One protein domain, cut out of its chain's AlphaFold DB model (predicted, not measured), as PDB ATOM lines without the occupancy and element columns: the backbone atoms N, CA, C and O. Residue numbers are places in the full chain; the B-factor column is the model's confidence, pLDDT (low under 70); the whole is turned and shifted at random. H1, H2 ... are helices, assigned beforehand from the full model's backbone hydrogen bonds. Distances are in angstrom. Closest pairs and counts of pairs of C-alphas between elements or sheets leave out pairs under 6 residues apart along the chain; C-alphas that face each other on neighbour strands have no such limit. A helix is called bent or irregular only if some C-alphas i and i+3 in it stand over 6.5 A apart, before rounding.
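This is residues 154 to 215 of the 411 residues of an uncharacterized protein of Ooceraea biroi (UniProt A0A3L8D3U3). A helical hairpin of H1 and H2, side by side, makes one part of the model, and a third helix, H3, is set off from it at the end of a short link, with residues 204 to 215 sticking out as an arm. The printed part has 62 residues with three named helices, in the order H1, H2, H3, and no named strand; the class is all helix. The whole is only just loose, close to extended, with a radius of gyration of the C-alphas of 15.4 A. Its outline is flat, with spans of 44 by 31 by 14 A.

H1, residues 154 to 173, has a kink of 37 degrees near residue 161, and it is irregular: C-alphas 158 and 161 are 7.0 A apart. H2, residues 179 to 190, touches H1, which meets it with residues 163 to 170 alone. The closest C-alphas of the two are those of Arg 163 and Ile 189, 6.2 A apart. They run opposite ways at a shallow tilt of 29 degrees, a helical hairpin with a tight link of 5 residues. H3, residues 197 to 213, is apart from H1 and from H2. Every O i to N i+4 pair is within hydrogen-bond range in H2 and H3; in H1 it is 14 of 16.

H1 begins at C-alpha 154, (183.416, 254.658, 184.003), and measures 29.3 A from first to last C-alpha. H2 measures 16.2 A from C-alpha 179 at (180.172, 232.690, 206.523). H3 measures 24.4 A and ends at C-alpha 213, (187.170, 265.834, 218.245).

The two C-alphas farthest apart, those of Gln 171 and Arg 215, are 44.4 A apart. The printed part has no cut, and the link from H2 to H3, 6 residues, is short but not tight. Mean pLDDT of the printed part is 75.9; it is under 70 at residues 154 to 156, 191 to 198 and 210 to 215.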
ATOM      1  N   ARG A 154     182.003 254.699 183.604       69.31
ATOM      2  CA  ARG A 154     183.416 254.658 184.003       69.31
ATOM      3  C   ARG A 154     183.650 253.977 185.357       69.31
ATOM      4  O   ARG A 154     184.633 253.270 185.529       69.31
ATOM      5  N   ILE A 155     182.764 254.170 186.330       67.56
ATOM      6  CA  ILE A 155     182.864 253.553 187.664       67.56
ATOM      7  C   ILE A 155     182.541 252.061 187.573       67.56
ATOM      8  O   ILE A 155     183.249 251.243 188.161       67.56
ATOM      9  N   LYS A 156     181.527 251.693 186.778       67.19
ATOM     10  CA  LYS A 156     181.209 250.284 186.506       67.19
ATOM     11  C   LYS A 156     182.374 249.571 185.822       67.19
ATOM     12  O   LYS A 156     182.670 248.437 186.185       67.19
ATOM     13  N   GLU A 157     183.055 250.232 184.886       71.69
ATOM     14  CA  GLU A 157     184.250 249.712 184.213       71.69
ATOM     15  C   GLU A 157     185.427 249.526 185.182       71.69
ATOM     16  O   GLU A 157     185.980 248.431 185.273       71.69
ATOM     17  N   LEU A 158     185.749 250.549 185.982       73.75
ATOM     18  CA  LEU A 158     186.825 250.488 186.980       73.75
ATOM     19  C   LEU A 158     186.571 249.436 188.071       73.75
ATOM     20  O   LEU A 158     187.517 248.885 188.634       73.75
ATOM     21  N   ALA A 159     185.307 249.127 188.365       72.12
ATOM     22  CA  ALA A 159     184.933 248.101 189.332       72.12
ATOM     23  C   ALA A 159     185.018 246.665 188.775       72.12
ATOM     24  O   ALA A 159     185.054 245.721 189.574       72.12
ATOM     25  N   ARG A 160     185.081 246.463 187.444       75.81
ATOM     26  CA  ARG A 160     185.077 245.121 186.816       75.81
ATOM     27  C   ARG A 160     186.187 244.195 187.329       75.81
ATOM     28  O   ARG A 160     185.847 243.085 187.740       75.81
ATOM     29  N   PRO A 161     187.472 244.604 187.402       80.88
ATOM     30  CA  PRO A 161     188.541 243.710 187.858       80.88
ATOM     31  C   PRO A 161     188.374 243.275 189.317       80.88
ATOM     32  O   PRO A 161     188.769 242.181 189.713       80.88
ATOM     33  N   THR A 162     187.791 244.135 190.151       79.56
ATOM     34  CA  THR A 162     187.539 243.823 191.561       79.56
ATOM     35  C   THR A 162     186.341 242.894 191.706       79.56
ATOM     36  O   THR A 162     186.458 241.893 192.406       79.56
ATOM     37  N   ARG A 163     185.240 243.139 190.982       80.25
ATOM     38  CA  ARG A 163     184.092 242.216 190.944       80.25
ATOM     39  C   ARG A 163     184.497 240.829 190.459       80.25
ATOM     40  O   ARG A 163     184.127 239.841 191.077       80.25
ATOM     41  N   GLN A 164     185.304 240.756 189.404       83.50
ATOM     42  CA  GLN A 164     185.765 239.481 188.863       83.50
ATOM     43  C   GLN A 164     186.630 238.710 189.867       83.50
ATOM     44  O   GLN A 164     186.425 237.517 190.052       83.50
ATOM     45  N   ARG A 165     187.535 239.384 190.588       85.62
ATOM     46  CA  ARG A 165     188.326 238.742 191.654       85.62
ATOM     47  C   ARG A 165     187.467 238.246 192.816       85.62
ATOM     48  O   ARG A 165     187.719 237.163 193.338       85.62
ATOM     49  N   VAL A 166     186.452 239.013 193.208       86.38
ATOM     50  CA  VAL A 166     185.513 238.619 194.270       86.38
ATOM     51  C   VAL A 166     184.677 237.410 193.834       86.38
ATOM     52  O   VAL A 166     184.548 236.464 194.605       86.38
ATOM     53  N   LEU A 167     184.200 237.389 192.585       87.25
ATOM     54  CA  LEU A 167     183.493 236.246 192.002       87.25
ATOM     55  C   LEU A 167     184.366 234.986 191.959       87.25
ATOM     56  O   LEU A 167     183.921 233.938 192.414       87.25
ATOM     57  N   MET A 168     185.617 235.095 191.499       88.19
ATOM     58  CA  MET A 168     186.566 233.975 191.512       88.19
ATOM     59  C   MET A 168     186.814 233.465 192.935       88.19
ATOM     60  O   MET A 168     186.812 232.266 193.177       88.19
ATOM     61  N   THR A 169     186.952 234.368 193.909       86.88
ATOM     62  CA  THR A 169     187.175 233.994 195.316       86.88
ATOM     63  C   THR A 169     185.971 233.258 195.910       86.88
ATOM     64  O   THR A 169     186.145 232.299 196.662       86.88
ATOM     65  N   LEU A 170     184.750 233.671 195.562       87.12
ATOM     66  CA  LEU A 170     183.537 232.954 195.953       87.12
ATOM     67  C   LEU A 170     183.451 231.582 195.275       87.12
ATOM     68  O   LEU A 170     183.136 230.603 195.940       87.12
ATOM     69  N   GLN A 171     183.782 231.484 193.988       88.19
ATOM     70  CA  GLN A 171     183.755 230.210 193.264       88.19
ATOM     71  C   GLN A 171     184.802 229.214 193.778       88.19
ATOM     72  O   GLN A 171     184.494 228.039 193.948       88.19
ATOM     73  N   GLU A 172     186.023 229.672 194.056       89.44
ATOM     74  CA  GLU A 172     187.131 228.797 194.451       89.44
ATOM     75  C   GLU A 172     187.143 228.467 195.946       89.44
ATOM     76  O   GLU A 172     187.631 227.408 196.340       89.44
ATOM     77  N   ARG A 173     186.682 229.391 196.801       85.44
ATOM     78  CA  ARG A 173     186.966 229.331 198.244       85.44
ATOM     79  C   ARG A 173     185.764 229.540 199.155       85.44
ATOM     80  O   ARG A 173     185.962 229.472 200.367       85.44
ATOM     81  N   ALA A 174     184.539 229.728 198.653       83.62
ATOM     82  CA  ALA A 174     183.373 229.964 199.522       83.62
ATOM     83  C   ALA A 174     183.159 228.875 200.588       83.62
ATOM     84  O   ALA A 174     182.734 229.196 201.691       83.62
ATOM     85  N   SER A 175     183.513 227.619 200.303       82.31
ATOM     86  CA  SER A 175     183.420 226.502 201.258       82.31
ATOM     87  C   SER A 175     184.465 226.538 202.381       82.31
ATOM     88  O   SER A 175     184.283 225.891 203.408       82.31
ATOM     89  N   THR A 176     185.559 227.278 202.195       86.00
ATOM     90  CA  THR A 176     186.677 227.397 203.155       86.00
ATOM     91  C   THR A 176     186.678 228.723 203.911       86.00
ATOM     92  O   THR A 176     187.390 228.884 204.901       86.00
ATOM     93  N   LEU A 177     185.901 229.694 203.430       86.31
ATOM     94  CA  LEU A 177     185.795 231.018 204.019       86.31
ATOM     95  C   LEU A 177     184.750 231.013 205.137       86.31
ATOM     96  O   LEU A 177     183.759 230.291 205.093       86.31
ATOM     97  N   SER A 178     184.958 231.861 206.144       88.88
ATOM     98  CA  SER A 178     183.948 232.084 207.181       88.88
ATOM     99  C   SER A 178     182.649 232.618 206.554       88.88
ATOM    100  O   SER A 178     182.736 233.482 205.672       88.88
ATOM    101  N   PRO A 179     181.458 232.202 207.029       85.56
ATOM    102  CA  PRO A 179     180.172 232.690 206.523       85.56
ATOM    103  C   PRO A 179     180.076 234.221 206.480       85.56
ATOM    104  O   PRO A 179     179.642 234.793 205.487       85.56
ATOM    105  N   VAL A 180     180.611 234.906 207.498       85.31
ATOM    106  CA  VAL A 180     180.641 236.379 207.564       85.31
ATOM    107  C   VAL A 180     181.460 236.983 206.417       85.31
ATOM    108  O   VAL A 180     181.144 238.053 205.901       85.31
ATOM    109  N   PHE A 181     182.537 236.311 206.014       83.31
ATOM    110  CA  PHE A 181     183.385 236.763 204.919       83.31
ATOM    111  C   PHE A 181     182.717 236.519 203.561       83.31
ATOM    112  O   PHE A 181     182.767 237.396 202.703       83.31
ATOM    113  N   VAL A 182     182.028 235.385 203.395       86.31
ATOM    114  CA  VAL A 182     181.208 235.084 202.208       86.31
ATOM    115  C   VAL A 182     180.097 236.123 202.039       86.31
ATOM    116  O   VAL A 182     179.989 236.718 200.968       86.31
ATOM    117  N   ASP A 183     179.364 236.442 203.108       83.31
ATOM    118  CA  ASP A 183     178.321 237.477 203.100       83.31
ATOM    119  C   ASP A 183     178.872 238.851 202.705       83.31
ATOM    120  O   ASP A 183     178.227 239.611 201.986       83.31
ATOM    121  N   ASN A 184     180.085 239.188 203.148       83.19
ATOM    122  CA  ASN A 184     180.730 240.445 202.773       83.19
ATOM    123  C   ASN A 184     181.143 240.468 201.295       83.19
ATOM    124  O   ASN A 184     180.991 241.498 200.642       83.19
ATOM    125  N   LEU A 185     181.636 239.354 200.749       85.06
ATOM    126  CA  LEU A 185     181.956 239.234 199.323       85.06
ATOM    127  C   LEU A 185     180.692 239.317 198.453       85.06
ATOM    128  O   LEU A 185     180.707 240.001 197.429       85.06
ATOM    129  N   ILE A 186     179.591 238.698 198.889       84.44
ATOM    130  CA  ILE A 186     178.275 238.807 198.243       84.44
ATOM    131  C   ILE A 186     177.798 240.262 198.273       84.44
ATOM    132  O   ILE A 186     177.491 240.823 197.222       84.44
ATOM    133  N   LYS A 187     177.869 240.931 199.430       82.50
ATOM    134  CA  LYS A 187     177.536 242.360 199.555       82.50
ATOM    135  C   LYS A 187     178.377 243.255 198.650       82.50
ATOM    136  O   LYS A 187     177.865 244.255 198.172       82.50
ATOM    137  N   ILE A 188     179.648 242.933 198.395       79.12
ATOM    138  CA  ILE A 188     180.503 243.696 197.467       79.12
ATOM    139  C   ILE A 188     180.046 243.531 196.007       79.12
ATOM    140  O   ILE A 188     180.217 244.450 195.205       79.12
ATOM    141  N   ILE A 189     179.477 242.377 195.650       80.38
ATOM    142  CA  ILE A 189     178.911 242.135 194.317       80.38
ATOM    143  C   ILE A 189     177.539 242.810 194.182       80.38
ATOM    144  O   ILE A 189     177.279 243.442 193.160       80.38
ATOM    145  N   GLU A 190     176.694 242.700 195.211       78.19
ATOM    146  CA  GLU A 190     175.338 243.269 195.256       78.19
ATOM    147  C   GLU A 190     175.335 244.796 195.395       78.19
ATOM    148  O   GLU A 190     174.499 245.477 194.799       78.19
ATOM    149  N   ALA A 191     176.288 245.358 196.144       66.62
ATOM    150  CA  ALA A 191     176.522 246.791 196.211       66.62
ATOM    151  C   ALA A 191     177.175 247.239 194.901       66.62
ATOM    152  O   ALA A 191     178.383 247.458 194.808       66.62
ATOM    153  N   GLU A 192     176.359 247.389 193.859       58.12
ATOM    154  CA  GLU A 192     176.795 247.764 192.514       58.12
ATOM    155  C   GLU A 192     177.520 249.123 192.419       58.12
ATOM    156  O   GLU A 192     177.967 249.516 191.337       58.12
ATOM    157  N   SER A 193     177.699 249.835 193.525       54.94
ATOM    158  CA  SER A 193     178.467 251.064 193.594       54.94
ATOM    159  C   SER A 193     179.561 250.912 194.642       54.94
ATOM    160  O   SER A 193     179.309 250.998 195.843       54.94
ATOM    161  N   CYS A 194     180.807 250.743 194.197       58.75
ATOM    162  CA  CYS A 194     181.915 251.214 195.013       58.75
ATOM    163  C   CYS A 194     181.672 252.704 195.291       58.75
ATOM    164  O   CYS A 194     181.215 253.428 194.402       58.75
ATOM    165  N   LEU A 195     181.921 253.142 196.528       60.97
ATOM    166  CA  LEU A 195     181.876 254.562 196.875       60.97
ATOM    167  C   LEU A 195     182.645 255.336 195.808       60.97
ATOM    168  O   LEU A 195     183.757 254.934 195.432       60.97
ATOM    169  N   THR A 196     182.061 256.420 195.307       59.94
ATOM    170  CA  THR A 196     182.804 257.269 194.382       59.94
ATOM    171  C   THR A 196     184.086 257.737 195.085       59.94
ATOM    172  O   THR A 196     184.104 257.887 196.312       59.94
ATOM    173  N   PRO A 197     185.195 257.967 194.362       59.72
ATOM    174  CA  PRO A 197     186.422 258.472 194.980       59.72
ATOM    175  C   PRO A 197     186.187 259.739 195.822       59.72
ATOM    176  O   PRO A 197     186.871 259.969 196.818       59.72
ATOM    177  N   GLU A 198     185.183 260.529 195.443       64.94
ATOM    178  CA  GLU A 198     184.740 261.720 196.153       64.94
ATOM    179  C   GLU A 198     183.998 261.393 197.459       64.94
ATOM    180  O   GLU A 198     184.342 261.940 198.508       64.94
ATOM    181  N   GLU A 199     183.073 260.432 197.447       70.38
ATOM    182  CA  GLU A 199     182.400 259.925 198.652       70.38
ATOM    183  C   GLU A 199     183.386 259.252 199.618       70.38
ATOM    184  O   GLU A 199     183.368 259.516 200.821       70.38
ATOM    185  N   ALA A 200     184.322 258.446 199.110       72.88
ATOM    186  CA  ALA A 200     185.363 257.826 199.928       72.88
ATOM    187  C   ALA A 200     186.269 258.884 200.589       72.88
ATOM    188  O   ALA A 200     186.643 258.759 201.761       72.88
ATOM    189  N   ALA A 201     186.592 259.962 199.868       72.81
ATOM    190  CA  ALA A 201     187.343 261.084 200.421       72.81
ATOM    191  C   ALA A 201     186.548 261.842 201.495       72.81
ATOM    192  O   ALA A 201     187.139 262.268 202.493       72.81
ATOM    193  N   GLN A 202     185.232 261.997 201.328       76.50
ATOM    194  CA  GLN A 202     184.366 262.607 202.340       76.50
ATOM    195  C   GLN A 202     184.315 261.764 203.617       76.50
ATOM    196  O   GLN A 202     184.616 262.295 204.687       76.50
ATOM    197  N   VAL A 203     184.101 260.451 203.503       79.69
ATOM    198  CA  VAL A 203     184.110 259.519 204.646       79.69
ATOM    199  C   VAL A 203     185.453 259.562 205.389       79.69
ATOM    200  O   VAL A 203     185.501 259.615 206.620       79.69
ATOM    201  N   LEU A 204     186.578 259.613 204.666       77.38
ATOM    202  CA  LEU A 204     187.905 259.742 205.281       77.38
ATOM    203  C   LEU A 204     188.111 261.092 205.982       77.38
ATOM    204  O   LEU A 204     188.738 261.150 207.047       77.38
ATOM    205  N   ARG A 205     187.611 262.187 205.400       78.12
ATOM    206  CA  ARG A 205     187.675 263.523 206.014       78.12
ATOM    207  C   ARG A 205     186.826 263.586 207.275       78.12
ATOM    208  O   ARG A 205     187.285 264.139 208.272       78.12
ATOM    209  N   GLU A 206     185.641 262.998 207.251       79.19
ATOM    210  CA  GLU A 206     184.726 262.944 208.386       79.19
ATOM    211  C   GLU A 206     185.296 262.096 209.526       79.19
ATOM    212  O   GLU A 206     185.395 262.576 210.657       79.19
ATOM    213  N   LYS A 207     185.854 260.919 209.216       77.94
ATOM    214  CA  LYS A 207     186.585 260.086 210.185       77.94
ATOM    215  C   LYS A 207     187.789 260.807 210.806       77.94
ATOM    216  O   LYS A 207     188.076 260.657 211.991       77.94
ATOM    217  N   ARG A 208     188.511 261.625 210.031       72.38
ATOM    218  CA  ARG A 208     189.606 262.463 210.561       72.38
ATOM    219  C   ARG A 208     189.104 263.602 211.449       72.38
ATOM    220  O   ARG A 208     189.821 264.000 212.369       72.38
ATOM    221  N   ARG A 209     187.921 264.155 211.168       70.81
ATOM    222  CA  ARG A 209     187.295 265.204 211.988       70.81
ATOM    223  C   ARG A 209     186.814 264.636 213.319       70.81
ATOM    224  O   ARG A 209     187.155 265.210 214.349       70.81
ATOM    225  N   SER A 210     186.152 263.481 213.318       65.75
ATOM    226  CA  SER A 210     185.727 262.813 214.555       65.75
ATOM    227  C   SER A 210     186.920 262.399 215.418       65.75
ATOM    228  O   SER A 210     186.962 262.735 216.594       65.75
ATOM    229  N   GLN A 211     187.984 261.835 214.835       62.06
ATOM    230  CA  GLN A 211     189.218 261.541 215.582       62.06
ATOM    231  C   GLN A 211     189.938 262.784 216.126       62.06
ATOM    232  O   GLN A 211     190.678 262.680 217.102       62.06
ATOM    233  N   LYS A 212     189.777 263.957 215.500       58.88
ATOM    234  CA  LYS A 212     190.273 265.225 216.057       58.88
ATOM    235  C   LYS A 212     189.404 265.717 217.213       58.88
ATOM    236  O   LYS A 212     189.970 266.271 218.146       58.88
ATOM    237  N   ALA A 213     188.094 265.491 217.166       59.75
ATOM    238  CA  ALA A 213     187.170 265.834 218.245       59.75
ATOM    239  C   ALA A 213     187.355 264.933 219.482       59.75
ATOM    240  O   ALA A 213     187.284 265.419 220.601       59.75
ATOM    241  N   THR A 214     187.697 263.651 219.300       57.03
ATOM    242  CA  THR A 214     187.984 262.707 220.404       57.03
ATOM    243  C   THR A 214     189.415 262.817 220.951       57.03
ATOM    244  O   THR A 214     189.816 262.054 221.828       57.03
ATOM    245  N   ARG A 215     190.251 263.738 220.449       58.56
ATOM    246  CA  ARG A 215     191.566 263.968 221.064       58.56
ATOM    247  C   ARG A 215     191.355 264.702 222.381       58.56
ATOM    248  O   ARG A 215     191.084 265.897 222.370       58.56
TER     249      ARG A 215